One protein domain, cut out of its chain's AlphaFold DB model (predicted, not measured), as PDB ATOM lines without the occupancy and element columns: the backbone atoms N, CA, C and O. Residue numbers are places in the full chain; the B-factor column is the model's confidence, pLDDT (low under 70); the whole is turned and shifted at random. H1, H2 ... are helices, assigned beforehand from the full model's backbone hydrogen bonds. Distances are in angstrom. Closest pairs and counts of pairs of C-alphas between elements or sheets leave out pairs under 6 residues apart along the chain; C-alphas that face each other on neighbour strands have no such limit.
ATOM      1  N   ASN A  84     148.120 195.725 157.651       66.38
ATOM      2  CA  ASN A  84     147.633 196.967 158.284       66.38
ATOM      3  C   ASN A  84     148.449 197.393 159.516       66.38
ATOM      4  O   ASN A  84     147.904 197.962 160.464       66.38
ATOM      5  N   ILE A  85     149.740 197.064 159.552       72.31
ATOM      6  CA  ILE A  85     150.538 197.321 160.752       72.31
ATOM      7  C   ILE A  85     150.799 198.806 160.988       72.31
ATOM      8  O   ILE A  85     150.815 199.231 162.137       72.31
ATOM      9  N   ASP A  86     150.916 199.595 159.921       74.38
ATOM     10  CA  ASP A  86     151.250 201.017 160.018       74.38
ATOM     11  C   ASP A  86     150.151 201.814 160.730       74.38
ATOM     12  O   ASP A  86     150.432 202.627 161.606       74.38
ATOM     13  N   VAL A  87     148.880 201.523 160.423       77.19
ATOM     14  CA  VAL A  87     147.726 202.172 161.066       77.19
ATOM     15  C   VAL A  87     147.670 201.831 162.555       77.19
ATOM     16  O   VAL A  87     147.483 202.719 163.386       77.19
ATOM     17  N   LEU A  88     147.865 200.553 162.900       79.12
ATOM     18  CA  LEU A  88     147.887 200.109 164.293       79.12
ATOM     19  C   LEU A  88     149.060 200.736 165.050       79.12
ATOM     20  O   LEU A  88     148.892 201.194 166.176       79.12
ATOM     21  N   ASN A  89     150.235 200.769 164.430       79.88
ATOM     22  CA  ASN A  89     151.423 201.357 165.015       79.88
ATOM     23  C   ASN A  89     151.236 202.851 165.300       79.88
ATOM     24  O   ASN A  89     151.465 203.282 166.425       79.88
ATOM     25  N   ASN A  90     150.753 203.623 164.324       81.06
ATOM     26  CA  ASN A  90     150.500 205.053 164.507       81.06
ATOM     27  C   ASN A  90     149.477 205.304 165.621       81.06
ATOM     28  O   ASN A  90     149.687 206.171 166.463       81.06
ATOM     29  N   TYR A  91     148.414 204.497 165.685       83.19
ATOM     30  CA  TYR A  91     147.434 204.580 166.768       83.19
ATOM     31  C   TYR A  91     148.050 204.306 168.148       83.19
ATOM     32  O   TYR A  91     147.747 205.016 169.109       83.19
ATOM     33  N   LEU A  92     148.906 203.284 168.258       82.69
ATOM     34  CA  LEU A  92     149.586 202.940 169.507       82.69
ATOM     35  C   LEU A  92     150.609 204.003 169.921       82.69
ATOM     36  O   LEU A  92     150.728 204.260 171.115       82.69
ATOM     37  N   MET A  93     151.302 204.632 168.965       81.62
ATOM     38  CA  MET A  93     152.213 205.755 169.224       81.62
ATOM     39  C   MET A  93     151.465 206.993 169.743       81.62
ATOM     40  O   MET A  93     151.933 207.649 170.667       81.62
ATOM     41  N   ASP A  94     150.271 207.278 169.222       84.25
ATOM     42  CA  ASP A  94     149.428 208.372 169.730       84.25
ATOM     43  C   ASP A  94     148.800 208.049 171.100       84.25
ATOM     44  O   ASP A  94     148.533 208.940 171.903       84.25
ATOM     45  N   ASN A  95     148.571 206.764 171.391       82.81
ATOM     46  CA  ASN A  95     147.966 206.291 172.641       82.81
ATOM     47  C   ASN A  95     148.996 205.753 173.649       82.81
ATOM     48  O   ASN A  95     148.656 204.922 174.500       82.81
ATOM     49  N   ILE A  96     150.248 206.220 173.591       79.94
ATOM     50  CA  ILE A  96     151.273 205.837 174.571       79.94
ATOM     51  C   ILE A  96     150.795 206.206 175.984       79.94
ATOM     52  O   ILE A  96     150.342 207.316 176.245       79.94
ATOM     53  N   SER A  97     150.919 205.259 176.920       74.00
ATOM     54  CA  SER A  97     150.452 205.352 178.319       74.00
ATOM     55  C   SER A  97     148.936 205.327 178.536       74.00
ATOM     56  O   SER A  97     148.493 205.404 179.683       74.00
ATOM     57  N   ASN A  98     148.132 205.168 177.481       80.50
ATOM     58  CA  ASN A  98     146.689 204.992 177.615       80.50
ATOM     59  C   ASN A  98     146.284 203.508 177.601       80.50
ATOM     60  O   ASN A  98     147.049 202.608 177.255       80.50
ATOM     61  N   LEU A  99     145.051 203.246 178.022       78.94
ATOM     62  CA  LEU A  99     144.490 201.911 178.123       78.94
ATOM     63  C   LEU A  99     143.952 201.452 176.778       78.94
ATOM     64  O   LEU A  99     142.872 201.852 176.346       78.94
ATOM     65  N   THR A 100     144.696 200.549 176.160       79.06
ATOM     66  CA  THR A 100     144.356 199.991 174.857       79.06
ATOM     67  C   THR A 100     143.683 198.632 175.014       79.06
ATOM     68  O   THR A 100     144.173 197.762 175.729       79.06
ATOM     69  N   SER A 101     142.552 198.435 174.333       80.25
ATOM     70  CA  SER A 101     141.828 197.160 174.288       80.25
ATOM     71  C   SER A 101     141.783 196.636 172.858       80.25
ATOM     72  O   SER A 101     141.303 197.335 171.961       80.25
ATOM     73  N   SER A 102     142.221 195.388 172.658       82.25
ATOM     74  CA  SER A 102     142.176 194.708 171.357       82.25
ATOM     75  C   SER A 102     140.766 194.705 170.764       82.25
ATOM     76  O   SER A 102     140.605 194.957 169.574       82.25
ATOM     77  N   ASN A 103     139.734 194.514 171.593       83.00
ATOM     78  CA  ASN A 103     138.334 194.521 171.151       83.00
ATOM     79  C   ASN A 103     137.891 195.893 170.638       83.00
ATOM     80  O   ASN A 103     137.197 195.976 169.629       83.00
ATOM     81  N   ASN A 104     138.309 196.974 171.302       82.50
ATOM     82  CA  ASN A 104     137.949 198.322 170.870       82.50
ATOM     83  C   ASN A 104     138.591 198.651 169.514       82.50
ATOM     84  O   ASN A 104     137.907 199.096 168.595       82.50
ATOM     85  N   ILE A 105     139.879 198.324 169.353       83.31
ATOM     86  CA  ILE A 105     140.583 198.477 168.072       83.31
ATOM     87  C   ILE A 105     139.900 197.648 166.975       83.31
ATOM     88  O   ILE A 105     139.687 198.144 165.872       83.31
ATOM     89  N   THR A 106     139.516 196.407 167.287       83.38
ATOM     90  CA  THR A 106     138.829 195.502 166.349       83.38
ATOM     91  C   THR A 106     137.529 196.107 165.844       83.38
ATOM     92  O   THR A 106     137.296 196.157 164.641       83.38
ATOM     93  N   ASN A 107     136.701 196.623 166.754       83.38
ATOM     94  CA  ASN A 107     135.426 197.238 166.404       83.38
ATOM     95  C   ASN A 107     135.616 198.473 165.514       83.38
ATOM     96  O   ASN A 107     134.908 198.631 164.523       83.38
ATOM     97  N   VAL A 108     136.598 199.325 165.826       84.56
ATOM     98  CA  VAL A 108     136.901 200.519 165.021       84.56
ATOM     99  C   VAL A 108     137.406 200.142 163.624       84.56
ATOM    100  O   VAL A 108     136.992 200.757 162.643       84.56
ATOM    101  N   LEU A 109     138.261 199.124 163.502       80.62
ATOM    102  CA  LEU A 109     138.767 198.660 162.206       80.62
ATOM    103  C   LEU A 109     137.674 197.990 161.362       80.62
ATOM    104  O   LEU A 109     137.539 198.311 160.181       80.62
ATOM    105  N   ASN A 110     136.830 197.154 161.972       82.06
ATOM    106  CA  ASN A 110     135.700 196.522 161.289       82.06
ATOM    107  C   ASN A 110     134.674 197.555 160.800       82.06
ATOM    108  O   ASN A 110     134.181 197.440 159.680       82.06
ATOM    109  N   ASN A 111     134.422 198.618 161.573       83.50
ATOM    110  CA  ASN A 111     133.578 199.739 161.140       83.50
ATOM    111  C   ASN A 111     134.143 200.480 159.914       83.50
ATOM    112  O   ASN A 111     133.389 201.105 159.175       83.50
ATOM    113  N   ASN A 112     135.455 200.396 159.678       79.19
ATOM    114  CA  ASN A 112     136.135 200.959 158.511       79.19
ATOM    115  C   ASN A 112     136.342 199.927 157.383       79.19
ATOM    116  O   ASN A 112     137.211 200.110 156.531       79.19
ATOM    117  N   ASN A 113     135.544 198.852 157.353       76.62
ATOM    118  CA  ASN A 113     135.596 197.766 156.362       76.62
ATOM    119  C   ASN A 113     136.916 196.975 156.344       76.62
ATOM    120  O   ASN A 113     137.276 196.373 155.330       76.62
ATOM    121  N   VAL A 114     137.644 196.958 157.460       73.75
ATOM    122  CA  VAL A 114     138.851 196.151 157.619       73.75
ATOM    123  C   VAL A 114     138.490 194.904 158.426       73.75
ATOM    124  O   VAL A 114     138.591 194.928 159.646       73.75
ATOM    125  N   ASP A 115     138.050 193.841 157.746       74.81
ATOM    126  CA  ASP A 115     137.605 192.578 158.366       74.81
ATOM    127  C   ASP A 115     138.747 191.893 159.143       74.81
ATOM    128  O   ASP A 115     139.626 191.240 158.567       74.81
ATOM    129  N   ILE A 116     138.793 192.123 160.459       78.94
ATOM    130  CA  ILE A 116     139.847 191.662 161.369       78.94
ATOM    131  C   ILE A 116     139.226 191.151 162.675       78.94
ATOM    132  O   ILE A 116     138.219 191.654 163.170       78.94
ATOM    133  N   THR A 117     139.877 190.149 163.272       82.75
ATOM    134  CA  THR A 117     139.517 189.591 164.582       82.75
ATOM    135  C   THR A 117     140.377 190.147 165.719       82.75
ATOM    136  O   THR A 117     141.555 190.473 165.545       82.75
ATOM    137  N   ASP A 118     139.815 190.155 166.924       82.81
ATOM    138  CA  ASP A 118     140.474 190.518 168.187       82.81
ATOM    139  C   ASP A 118     141.763 189.728 168.446       82.81
ATOM    140  O   ASP A 118     142.780 190.287 168.873       82.81
ATOM    141  N   LYS A 119     141.756 188.434 168.113       83.44
ATOM    142  CA  LYS A 119     142.932 187.558 168.193       83.44
ATOM    143  C   LYS A 119     144.057 188.036 167.284       83.44
ATOM    144  O   LYS A 119     145.225 187.988 167.666       83.44
ATOM    145  N   THR A 120     143.714 188.507 166.089       80.62
ATOM    146  CA  THR A 120     144.691 188.999 165.113       80.62
ATOM    147  C   THR A 120     145.340 190.289 165.603       80.62
ATOM    148  O   THR A 120     146.562 190.390 165.594       80.62
ATOM    149  N   ILE A 121     144.553 191.231 166.128       82.69
ATOM    150  CA  ILE A 121     145.081 192.477 166.708       82.69
ATOM    151  C   ILE A 121     145.938 192.203 167.943       82.69
ATOM    152  O   ILE A 121     147.028 192.758 168.061       82.69
ATOM    153  N   SER A 122     145.506 191.296 168.821       84.00
ATOM    154  CA  SER A 122     146.303 190.892 169.987       84.00
ATOM    155  C   SER A 122     147.648 190.293 169.568       84.00
ATOM    156  O   SER A 122     148.687 190.627 170.137       84.00
ATOM    157  N   ASN A 123     147.658 189.467 168.516       82.31
ATOM    158  CA  ASN A 123     148.898 188.953 167.942       82.31
ATOM    159  C   ASN A 123     149.760 190.068 167.339       82.31
ATOM    160  O   ASN A 123     150.968 190.056 167.542       82.31
ATOM    161  N   TYR A 124     149.174 191.052 166.654       80.69
ATOM    162  CA  TYR A 124     149.926 192.176 166.087       80.69
ATOM    163  C   TYR A 124     150.592 193.025 167.168       80.69
ATOM    164  O   TYR A 124     151.783 193.307 167.060       80.69
ATOM    165  N   ILE A 125     149.868 193.354 168.242       81.62
ATOM    166  CA  ILE A 125     150.434 194.043 169.410       81.62
ATOM    167  C   ILE A 125     151.571 193.204 170.007       81.62
ATOM    168  O   ILE A 125     152.654 193.722 170.268       81.62
ATOM    169  N   LYS A 126     151.379 191.887 170.149       82.56
ATOM    170  CA  LYS A 126     152.428 190.979 170.635       82.56
ATOM    171  C   LYS A 126     153.662 190.973 169.729       82.56
ATOM    172  O   LYS A 126     154.782 190.942 170.230       82.56
ATOM    173  N   TYR A 127     153.490 191.002 168.411       79.00
ATOM    174  CA  TYR A 127     154.607 191.054 167.465       79.00
ATOM    175  C   TYR A 127     155.358 192.376 167.542       79.00
ATOM    176  O   TYR A 127     156.584 192.353 167.590       79.00
ATOM    177  N   LEU A 128     154.633 193.489 167.645       78.56
ATOM    178  CA  LEU A 128     155.191 194.816 167.882       78.56
ATOM    179  C   LEU A 128     155.996 194.865 169.193       78.56
ATOM    180  O   LEU A 128     157.108 195.391 169.218       78.56
ATOM    181  N   CYS A 129     155.515 194.224 170.261       80.44
ATOM    182  CA  CYS A 129     156.294 194.076 171.492       80.44
ATOM    183  C   CYS A 129     157.538 193.192 171.319       80.44
ATOM    184  O   CYS A 129     158.609 193.511 171.829       80.44
ATOM    185  N   ASN A 130     157.434 192.090 170.571       75.38
ATOM    186  CA  ASN A 130     158.538 191.144 170.371       75.38
ATOM    187  C   ASN A 130     159.705 191.700 169.540       75.38
ATOM    188  O   ASN A 130     160.814 191.159 169.618       75.38
ATOM    189  N   VAL A 131     159.453 192.718 168.714       71.75
ATOM    190  CA  VAL A 131     160.493 193.435 167.957       71.75
ATOM    191  C   VAL A 131     161.010 194.674 168.696       71.75
ATOM    192  O   VAL A 131     161.717 195.479 168.105       71.75
ATOM    193  N   PHE A 132     160.673 194.823 169.985       73.94
ATOM    194  CA  PHE A 132     161.051 195.962 170.827       73.94
ATOM    195  C   PHE A 132     160.508 197.321 170.350       73.94
ATOM    196  O   PHE A 132     160.998 198.358 170.788       73.94
ATOM    197  N   ALA A 133     159.470 197.335 169.500       75.44
ATOM    198  CA  ALA A 133     158.807 198.577 169.091       75.44
ATOM    199  C   ALA A 133     157.991 199.189 170.237       75.44
ATOM    200  O   ALA A 133     157.934 200.405 170.384       75.44
ATOM    201  N   PHE A 134     157.377 198.337 171.065       79.25
ATOM    202  CA  PHE A 134     156.589 198.752 172.224       79.25
ATOM    203  C   PHE A 134     156.877 197.878 173.436       79.25
ATOM    204  O   PHE A 134     157.107 196.675 173.318       79.25
ATOM    205  N   TYR A 135     156.731 198.462 174.619       79.38
ATOM    206  CA  TYR A 135     156.743 197.727 175.877       79.38
ATOM    207  C   TYR A 135     155.325 197.644 176.438       79.38
ATOM    208  O   TYR A 135     154.664 198.663 176.638       79.38
ATOM    209  N   LYS A 136     154.845 196.422 176.699       79.50
ATOM    210  CA  LYS A 136     153.559 196.212 177.372       79.50
ATOM    211  C   LYS A 136     153.724 196.540 178.854       79.50
ATOM    212  O   LYS A 136     154.509 195.897 179.546       79.50
ATOM    213  N   VAL A 137     152.947 197.501 179.344       78.94
ATOM    214  CA  VAL A 137     152.861 197.825 180.772       78.94
ATOM    215  C   VAL A 137     151.545 197.285 181.313       78.94
ATOM    216  O   VAL A 137     150.467 197.681 180.873       78.94
ATOM    217  N   THR A 138     151.620 196.364 182.271       71.94
ATOM    218  CA  THR A 138     150.433 195.843 182.953       71.94
ATOM    219  C   THR A 138     149.945 196.840 183.996       71.94
ATOM    220  O   THR A 138     150.745 197.429 184.723       71.94
ATOM    221  N   ARG A 139     148.627 196.991 184.128       69.69
ATOM    222  CA  ARG A 139     148.029 197.799 185.200       69.69
ATOM    223  C   ARG A 139     148.481 197.284 186.571       69.69
ATOM    224  O   ARG A 139     148.246 196.130 186.916       69.69
ATOM    225  N   TYR A 140     149.079 198.171 187.359       62.88
ATOM    226  CA  TYR A 140     149.613 197.852 188.685       62.88
ATOM    227  C   TYR A 140     148.517 197.696 189.763       62.88
ATOM    228  O   TYR A 140     148.715 196.987 190.745       62.88
ATOM    229  N   ASP A 141     147.330 198.284 189.563       62.78
ATOM    230  CA  ASP A 141     146.236 198.296 190.552       62.78
ATOM    231  C   ASP A 141     145.151 197.220 190.313       62.78
ATOM    232  O   ASP A 141     143.952 197.444 190.493       62.78
ATOM    233  N   ILE A 142     145.544 196.024 189.856       61.69
ATOM    234  CA  ILE A 142     144.616 194.894 189.698       61.69
ATOM    235  C   ILE A 142     144.953 193.803 190.717       61.69
ATOM    236  O   ILE A 142     145.929 193.075 190.571       61.69
ATOM    237  N   ARG A 143     144.130 193.656 191.763       56.62
ATOM    238  CA  ARG A 143     144.276 192.585 192.767       56.62
ATOM    239  C   ARG A 143     143.300 191.427 192.534       56.62
ATOM    240  O   ARG A 143     142.104 191.629 192.314       56.62
ATOM    241  N   GLY A 144     143.798 190.198 192.678       62.41
ATOM    242  CA  GLY A 144     142.992 188.976 192.797       62.41
ATOM    243  C   GLY A 144     142.226 188.587 191.526       62.41
ATOM    244  O   GLY A 144     142.740 188.690 190.416       62.41
ATOM    245  N   LYS A 145     140.969 188.144 191.682       54.97
ATOM    246  CA  LYS A 145     140.109 187.666 190.577       54.97
ATOM    247  C   LYS A 145     139.874 188.705 189.468       54.97
ATOM    248  O   LYS A 145     139.489 188.314 188.372       54.97
ATOM    249  N   LYS A 146     140.142 189.997 189.715       58.97
ATOM    250  CA  LYS A 146     140.062 191.046 188.685       58.97
ATOM    251  C   LYS A 146     141.100 190.880 187.564       58.97
ATOM    252  O   LYS A 146     140.839 191.305 186.438       58.97
ATOM    253  N   LEU A 147     142.231 190.230 187.856       53.69
ATOM    254  CA  LEU A 147     143.239 189.883 186.853       53.69
ATOM    255  C   LEU A 147     142.685 188.850 185.858       53.69
ATOM    256  O   LEU A 147     142.886 188.994 184.665       53.69
ATOM    257  N   LEU A 148     141.898 187.872 186.326       56.91
ATOM    258  CA  LEU A 148     141.276 186.846 185.472       56.91
ATOM    259  C   LEU A 148     140.161 187.406 184.573       56.91
ATOM    260  O   LEU A 148     139.881 186.844 183.519       56.91
ATOM    261  N   SER A 149     139.515 188.501 184.987       56.19
ATOM    262  CA  SER A 149     138.516 189.209 184.170       56.19
ATOM    263  C   SER A 149     139.125 190.163 183.141       56.19
ATOM    264  O   SER A 149     138.424 190.594 182.231       56.19
ATOM    265  N   THR A 150     140.412 190.491 183.269       52.53
ATOM    266  CA  THR A 150     141.169 191.195 182.231       52.53
ATOM    267  C   THR A 150     141.933 190.116 181.473       52.53
ATOM    268  O   THR A 150     143.059 189.792 181.825       52.53
ATOM    269  N   GLN A 151     141.274 189.456 180.514       47.38
ATOM    270  CA  GLN A 151     141.979 188.570 179.586       47.38
ATOM    271  C   GLN A 151     142.915 189.443 178.748       47.38
ATOM    272  O   GLN A 151     142.465 190.177 177.872       47.38
ATOM    273  N   ASP A 152     144.186 189.419 179.127       43.06
ATOM    274  CA  ASP A 152     145.271 190.263 178.632       43.06
ATOM    275  C   ASP A 152     146.156 189.537 177.610       43.06
ATOM    276  O   ASP A 152     146.227 188.285 177.654       43.06
TER     277      ASP A 152
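This is residues 84 to 152 of the 152 residues of the protein "Putative ATPase (AAA+ superfamily)" of Clostridium sp. CAG:793 (UniProt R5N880). Three helices, H1, H2 and H3, are set loosely together with their centres in a triangle, and a long stretch without a named element, residues 131 to 144, leads from H3 away to a short fourth helix, H4. H3 is the longest helix; H2 meets its first part at a steep angle, and H1 comes near it almost at right angles. The printed part has 69 residues with four named helices, in the order H1, H2, H3, H4, and no named strand; the class is all helix. It is only just compact, close to loose, with a radius of gyration of the C-alphas of 12.8 A, and elongated, spanning 38 by 25 by 19 A.

H3, residues 118 to 130, is 18.2 A long from C-alpha 118 at (140.474, 190.518, 168.187) to C-alpha 130 at (158.538, 191.144, 170.371). H2, residues 102 to 111, and H1, residues 85 to 94, each measure 14.3 A. H4, residues 145 to 149, measures 6.8 A and ends with C-alpha 149 at (138.516, 189.209, 184.170).

H3 touches H2 with residues 118 to 122 alone; the closest C-alphas, of Asp 118 and Asn 103, are 5.4 A apart. The two run opposite ways at a steep tilt of 60 degrees. H1 and H3 are close but not clearly touching, about perpendicular at 74 degrees, with the closest C-alphas, of Ile 85 and Tyr 124, 7.4 A apart. H1 and H2 are only just apart, at 8.4 A. H4 is apart from H1, H2 and H3. In H1, H2, H3 and H4 every O i to N i+4 pair is within hydrogen-bond range.

The C-alphas farthest apart are those of Asn 113 and Gly 144, at 38.2 A. The printed part has no cut. The link from H3 to H4 is long; those from H1 to H2 and from H2 to H3 are short. The mean pLDDT of the printed part is 75.0, and residue 84 and residues 139 to 152 are under 70.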